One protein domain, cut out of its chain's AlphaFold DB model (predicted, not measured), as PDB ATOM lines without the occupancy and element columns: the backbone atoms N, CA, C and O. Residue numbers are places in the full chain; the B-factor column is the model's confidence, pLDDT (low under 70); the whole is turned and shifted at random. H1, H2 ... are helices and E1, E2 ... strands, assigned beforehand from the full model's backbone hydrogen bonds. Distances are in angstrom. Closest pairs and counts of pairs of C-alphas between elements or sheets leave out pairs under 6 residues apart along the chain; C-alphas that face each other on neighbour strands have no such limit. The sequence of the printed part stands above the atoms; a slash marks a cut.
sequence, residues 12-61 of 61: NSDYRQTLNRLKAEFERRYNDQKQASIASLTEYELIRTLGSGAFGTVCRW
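What this domain is: This is residues 12 to 61 of the 61 residues of an uncharacterized protein of Anopheles stephensi (UniProt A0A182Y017). Look first for a small strand hairpin, E1 and E2, at one end; a helix, H1, sticks out at the other, joined to it by residues 32 to 47, which hold no named element. The printed part has 50 residues in the order H1, E1, E2, with one antiparallel sheet, E1 - E2, and a mixed class. It is extended, with a radius of gyration of the C-alphas of 17.8 A, and spans 46 by 23 by 21 A, only just elongated.

How they stand to each other: Start at the hairpin of E1, residues 48 to 53, and E2, residues 56 to 60, antiparallel at 161 degrees. C-alphas 52 and 57 face each other at 4.2 A; N 50 and O 58 are within hydrogen-bond range at 2.8 A. H1, residues 12 to 31, is apart from E2; 15 of its 16 O i to N i+4 pairs are within hydrogen-bond range.

Where its parts are: Find C-alpha 12 at (49.152, -10.877, 0.511); from there H1 runs 28.5 A to C-alpha 31. E1 measures 15.2 A, and E2 runs 13.3 A to C-alpha 60 at (17.487, 8.790, -15.326).

The domain as a whole: The C-alphas farthest apart, of Asn 12 and Thr 42, are 48.1 A apart. The printed part has no cut; H1 to E1 is a long link, E1 to E2 a tight one. Residues 12 to 40 stand free, and pLDDT is under 70 at residues 37 to 39.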
ATOM      1  N   ASN A  12      49.188  -9.609   1.239       81.06
ATOM      2  CA  ASN A  12      49.152 -10.877   0.511       81.06
ATOM      3  C   ASN A  12      48.045 -11.826   0.992       81.06
ATOM      4  O   ASN A  12      47.467 -12.540   0.173       81.06
ATOM      5  N   SER A  13      47.747 -11.868   2.293       84.94
ATOM      6  CA  SER A  13      46.699 -12.747   2.830       84.94
ATOM      7  C   SER A  13      45.316 -12.146   2.628       84.94
ATOM      8  O   SER A  13      44.422 -12.809   2.103       84.94
ATOM      9  N   ASP A  14      45.159 -10.875   2.977       87.94
ATOM     10  CA  ASP A  14      43.853 -10.236   3.093       87.94
ATOM     11  C   ASP A  14      43.299  -9.884   1.711       87.94
ATOM     12  O   ASP A  14      42.100 -10.022   1.454       87.94
ATOM     13  N   TYR A  15      44.179  -9.530   0.768       92.12
ATOM     14  CA  TYR A  15      43.795  -9.338  -0.627       92.12
ATOM     15  C   TYR A  15      43.352 -10.654  -1.273       92.12
ATOM     16  O   TYR A  15      42.289 -10.707  -1.890       92.12
ATOM     17  N   ARG A  16      44.100 -11.751  -1.078       93.31
ATOM     18  CA  ARG A  16      43.712 -13.074  -1.601       93.31
ATOM     19  C   ARG A  16      42.402 -13.557  -0.990       93.31
ATOM     20  O   ARG A  16      41.555 -14.081  -1.709       93.31
ATOM     21  N   GLN A  17      42.207 -13.348   0.310       94.00
ATOM     22  CA  GLN A  17      40.953 -13.671   0.984       94.00
ATOM     23  C   GLN A  17      39.784 -12.862   0.409       94.00
ATOM     24  O   GLN A  17      38.721 -13.424   0.143       94.00
ATOM     25  N   THR A  18      39.994 -11.570   0.154       94.62
ATOM     26  CA  THR A  18      38.994 -10.694  -0.470       94.62
ATOM     27  C   THR A  18      38.644 -11.165  -1.878       94.62
ATOM     28  O   THR A  18      37.466 -11.329  -2.188       94.62
ATOM     29  N   LEU A  19      39.639 -11.464  -2.717       95.69
ATOM     30  CA  LEU A  19      39.406 -11.971  -4.072       95.69
ATOM     31  C   LEU A  19      38.659 -13.306  -4.072       95.69
ATOM     32  O   LEU A  19      37.721 -13.479  -4.845       95.69
ATOM     33  N   ASN A  20      39.021 -14.227  -3.177       96.81
ATOM     34  CA  ASN A  20      38.327 -15.506  -3.049       96.81
ATOM     35  C   ASN A  20      36.864 -15.316  -2.638       96.81
ATOM     36  O   ASN A  20      35.980 -15.967  -3.193       96.81
ATOM     37  N   ARG A  21      36.593 -14.392  -1.709       96.31
ATOM     38  CA  ARG A  21      35.227 -14.046  -1.303       96.31
ATOM     39  C   ARG A  21      34.425 -13.461  -2.466       96.31
ATOM     40  O   ARG A  21      33.301 -13.897  -2.692       96.31
ATOM     41  N   LEU A  22      34.999 -12.510  -3.204       96.94
ATOM     42  CA  LEU A  22      34.344 -11.885  -4.358       96.94
ATOM     43  C   LEU A  22      34.066 -12.902  -5.467       96.94
ATOM     44  O   LEU A  22      32.974 -12.908  -6.032       96.94
ATOM     45  N   LYS A  23      35.019 -13.799  -5.736       97.19
ATOM     46  CA  LYS A  23      34.852 -14.889  -6.699       97.19
ATOM     47  C   LYS A  23      33.699 -15.810  -6.304       97.19
ATOM     48  O   LYS A  23      32.818 -16.043  -7.122       97.19
ATOM     49  N   ALA A  24      33.675 -16.288  -5.061       97.06
ATOM     50  CA  ALA A  24      32.617 -17.178  -4.589       97.06
ATOM     51  C   ALA A  24      31.234 -16.505  -4.643       97.06
ATOM     52  O   ALA A  24      30.238 -17.128  -5.007       97.06
ATOM     53  N   GLU A  25      31.163 -15.214  -4.310       95.50
ATOM     54  CA  GLU A  25      29.922 -14.448  -4.407       95.50
ATOM     55  C   GLU A  25      29.455 -14.283  -5.857       95.50
ATOM     56  O   GLU A  25      28.266 -14.459  -6.137       95.50
ATOM     57  N   PHE A  26      30.379 -13.976  -6.769       95.38
ATOM     58  CA  PHE A  26      30.101 -13.909  -8.197       95.38
ATOM     59  C   PHE A  26      29.587 -15.252  -8.715       95.38
ATOM     60  O   PHE A  26      28.506 -15.292  -9.292       95.38
ATOM     61  N   GLU A  27      30.303 -16.348  -8.458       96.75
ATOM     62  CA  GLU A  27      29.917 -17.691  -8.903       96.75
ATOM     63  C   GLU A  27      28.533 -18.069  -8.375       96.75
ATOM     64  O   GLU A  27      27.707 -18.587  -9.123       96.75
ATOM     65  N   ARG A  28      28.222 -17.745  -7.116       94.44
ATOM     66  CA  ARG A  28      26.886 -17.976  -6.560       94.44
ATOM     67  C   ARG A  28      25.810 -17.209  -7.332       94.44
ATOM     68  O   ARG A  28      24.814 -17.806  -7.713       94.44
ATOM     69  N   ARG A  29      25.993 -15.902  -7.556       91.75
ATOM     70  CA  ARG A  29      25.007 -15.051  -8.258       91.75
ATOM     71  C   ARG A  29      24.889 -15.391  -9.745       91.75
ATOM     72  O   ARG A  29      23.824 -15.230 -10.322       91.75
ATOM     73  N   TYR A  30      25.986 -15.824 -10.358       91.00
ATOM     74  CA  TYR A  30      26.028 -16.210 -11.760       91.00
ATOM     75  C   TYR A  30      25.301 -17.535 -12.000       91.00
ATOM     76  O   TYR A  30      24.581 -17.655 -12.986       91.00
ATOM     77  N   ASN A  31      25.467 -18.508 -11.097       94.19
ATOM     78  CA  ASN A  31      24.812 -19.813 -11.199       94.19
ATOM     79  C   ASN A  31      23.347 -19.786 -10.723       94.19
ATOM     80  O   ASN A  31      22.522 -20.508 -11.272       94.19
ATOM     81  N   ASP A  32      23.012 -18.951  -9.734       90.19
ATOM     82  CA  ASP A  32      21.634 -18.704  -9.282       90.19
ATOM     83  C   ASP A  32      21.119 -17.382  -9.870       90.19
ATOM     84  O   ASP A  32      21.024 -16.358  -9.182       90.19
ATOM     85  N   GLN A  33      20.849 -17.386 -11.180       82.19
ATOM     86  CA  GLN A  33      20.336 -16.209 -11.877       82.19
ATOM     87  C   GLN A  33      18.926 -15.881 -11.392       82.19
ATOM     88  O   GLN A  33      17.929 -16.445 -11.840       82.19
ATOM     89  N   LYS A  34      18.836 -14.907 -10.490       82.25
ATOM     90  CA  LYS A  34      17.554 -14.335 -10.097       82.25
ATOM     91  C   LYS A  34      17.082 -13.397 -11.194       82.25
ATOM     92  O   LYS A  34      17.765 -12.424 -11.513       82.25
ATOM     93  N   GLN A  35      15.897 -13.663 -11.738       78.12
ATOM     94  CA  GLN A  35      15.174 -12.638 -12.482       78.12
ATOM     95  C   GLN A  35      14.993 -11.432 -11.561       78.12
ATOM     96  O   GLN A  35      14.668 -11.592 -10.380       78.12
ATOM     97  N   ALA A  36      15.264 -10.235 -12.079       72.06
ATOM     98  CA  ALA A  36      15.045  -9.018 -11.317       72.06
ATOM     99  C   ALA A  36      13.592  -9.015 -10.821       72.06
ATOM    100  O   ALA A  36      12.675  -9.210 -11.620       72.06
ATOM    101  N   SER A  37      13.384  -8.831  -9.513       68.94
ATOM    102  CA  SER A  37      12.042  -8.592  -8.988       68.94
ATOM    103  C   SER A  37      11.586  -7.275  -9.595       68.94
ATOM    104  O   SER A  37      12.155  -6.226  -9.295       68.94
ATOM    105  N   ILE A  38      10.666  -7.377 -10.545       60.19
ATOM    106  CA  ILE A  38      10.256  -6.304 -11.436       60.19
ATOM    107  C   ILE A  38       9.716  -5.161 -10.578       60.19
ATOM    108  O   ILE A  38       8.607  -5.258 -10.068       60.19
ATOM    109  N   ALA A  39      10.499  -4.095 -10.427       66.31
ATOM    110  CA  ALA A  39       9.904  -2.782 -10.303       66.31
ATOM    111  C   ALA A  39       9.464  -2.418 -11.723       66.31
ATOM    112  O   ALA A  39      10.282  -2.354 -12.648       66.31
ATOM    113  N   SER A  40       8.155  -2.367 -11.940       71.31
ATOM    114  CA  SER A  40       7.581  -2.108 -13.256       71.31
ATOM    115  C   SER A  40       8.030  -0.735 -13.763       71.31
ATOM    116  O   SER A  40       8.273   0.174 -12.978       71.31
ATOM    117  N   LEU A  41       8.128  -0.540 -15.084       70.62
ATOM    118  CA  LEU A  41       8.483   0.773 -15.657       70.62
ATOM    119  C   LEU A  41       7.551   1.898 -15.176       70.62
ATOM    120  O   LEU A  41       7.945   3.056 -15.150       70.62
ATOM    121  N   THR A  42       6.327   1.549 -14.782       75.06
ATOM    122  CA  THR A  42       5.329   2.459 -14.217       75.06
ATOM    123  C   THR A  42       5.621   2.903 -12.782       75.06
ATOM    124  O   THR A  42       5.008   3.859 -12.323       75.06
ATOM    125  N   GLU A  43       6.532   2.239 -12.069       81.31
ATOM    126  CA  GLU A  43       6.955   2.630 -10.713       81.31
ATOM    127  C   GLU A  43       8.010   3.739 -10.714       81.31
ATOM    128  O   GLU A  43       8.326   4.286  -9.657       81.31
ATOM    129  N   TYR A  44       8.547   4.083 -11.884       82.38
ATOM    130  CA  TYR A  44       9.607   5.063 -12.026       82.38
ATOM    131  C   TYR A  44       9.138   6.275 -12.839       82.38
ATOM    132  O   TYR A  44       8.540   6.134 -13.906       82.38
ATOM    133  N   GLU A  45       9.436   7.481 -12.357       86.94
ATOM    134  CA  GLU A  45       9.151   8.719 -13.081       86.94
ATOM    135  C   GLU A  45      10.327   9.065 -13.996       86.94
ATOM    136  O   GLU A  45      11.455   9.244 -13.551       86.94
ATOM    137  N   LEU A  46      10.088   9.192 -15.301       87.31
ATOM    138  CA  LEU A  46      11.155   9.549 -16.231       87.31
ATOM    139  C   LEU A  46      11.577  11.013 -16.048       87.31
ATOM    140  O   LEU A  46      10.866  11.922 -16.473       87.31
ATOM    141  N   ILE A  47      12.782  11.246 -15.524       91.94
ATOM    142  CA  ILE A  47      13.327  12.600 -15.362       91.94
ATOM    143  C   ILE A  47      13.953  13.086 -16.672       91.94
ATOM    144  O   ILE A  47      13.608  14.152 -17.180       91.94
ATOM    145  N   ARG A  48      14.939  12.348 -17.207       91.38
ATOM    146  CA  ARG A  48      15.630  12.707 -18.462       91.38
ATOM    147  C   ARG A  48      16.465  11.568 -19.037       91.38
ATOM    148  O   ARG A  48      16.938  10.698 -18.312       91.38
ATOM    149  N   THR A  49      16.767  11.648 -20.329       94.50
ATOM    150  CA  THR A  49      17.760  10.773 -20.975       94.50
ATOM    151  C   THR A  49      19.189  11.188 -20.604       94.50
ATOM    152  O   THR A  49      19.514  12.375 -20.612       94.50
ATOM    153  N   LEU A  50      20.043  10.214 -20.280       95.56
ATOM    154  CA  LEU A  50      21.480  10.402 -20.034       95.56
ATOM    155  C   LEU A  50      22.334  10.074 -21.266       95.56
ATOM    156  O   LEU A  50      23.413  10.637 -21.420       95.56
ATOM    157  N   GLY A  51      21.857   9.197 -22.149       95.56
ATOM    158  CA  GLY A  51      22.523   8.872 -23.410       95.56
ATOM    159  C   GLY A  51      21.740   7.848 -24.227       95.56
ATOM    160  O   GLY A  51      20.953   7.085 -23.670       95.56
ATOM    161  N   SER A  52      21.950   7.831 -25.544       96.69
ATOM    162  CA  SER A  52      21.280   6.919 -26.478       96.69
ATOM    163  C   SER A  52      22.274   6.345 -27.488       96.69
ATOM    164  O   SER A  52      23.250   7.004 -27.847       96.69
ATOM    165  N   GLY A  53      22.037   5.109 -27.922       96.12
ATOM    166  CA  GLY A  53      22.830   4.398 -28.918       96.12
ATOM    167  C   GLY A  53      21.972   3.444 -29.748       96.12
ATOM    168  O   GLY A  53      20.761   3.348 -29.559       96.12
ATOM    169  N   ALA A  54      22.609   2.706 -30.659       95.62
ATOM    170  CA  ALA A  54      21.925   1.897 -31.675       95.62
ATOM    171  C   ALA A  54      20.953   0.832 -31.127       95.62
ATOM    172  O   ALA A  54      20.046   0.418 -31.840       95.62
ATOM    173  N   PHE A  55      21.128   0.398 -29.874       94.31
ATOM    174  CA  PHE A  55      20.328  -0.672 -29.266       94.31
ATOM    175  C   PHE A  55      19.700  -0.287 -27.922       94.31
ATOM    176  O   PHE A  55      19.218  -1.159 -27.202       94.31
ATOM    177  N   GLY A  56      19.694   0.998 -27.555       94.50
ATOM    178  CA  GLY A  56      19.037   1.410 -26.319       94.50
ATOM    179  C   GLY A  56      19.353   2.821 -25.848       94.50
ATOM    180  O   GLY A  56      20.234   3.505 -26.368       94.50
ATOM    181  N   THR A  57      18.624   3.224 -24.812       94.25
ATOM    182  CA  THR A  57      18.728   4.537 -24.178       94.25
ATOM    183  C   THR A  57      18.856   4.355 -22.673       94.25
ATOM    184  O   THR A  57      18.103   3.599 -22.061       94.25
ATOM    185  N   VAL A  58      19.814   5.054 -22.073       94.12
ATOM    186  CA  VAL A  58      19.966   5.130 -20.622       94.12
ATOM    187  C   VAL A  58      19.199   6.347 -20.139       94.12
ATOM    188  O   VAL A  58      19.522   7.483 -20.494       94.12
ATOM    189  N   CYS A  59      18.192   6.103 -19.310       91.56
ATOM    190  CA  CYS A  59      17.372   7.139 -18.708       91.56
ATOM    191  C   CYS A  59      17.687   7.268 -17.222       91.56
ATOM    192  O   CYS A  59      17.921   6.279 -16.527       91.56
ATOM    193  N   ARG A  60      17.668   8.507 -16.738       87.56
ATOM    194  CA  ARG A  60      17.487   8.790 -15.326       87.56
ATOM    195  C   ARG A  60      15.992   8.741 -15.061       87.56
ATOM    196  O   ARG A  60      15.257   9.583 -15.588       87.56
ATOM    197  N   TRP A  61      15.602   7.758 -14.272       82.06
ATOM    198  CA  TRP A  61      14.305   7.720 -13.628       82.06
ATOM    199  C   TRP A  61      14.415   8.164 -12.165       82.06
ATOM    200  O   TRP A  61      15.564   8.456 -11.739       82.06
TER     201      TRP A  61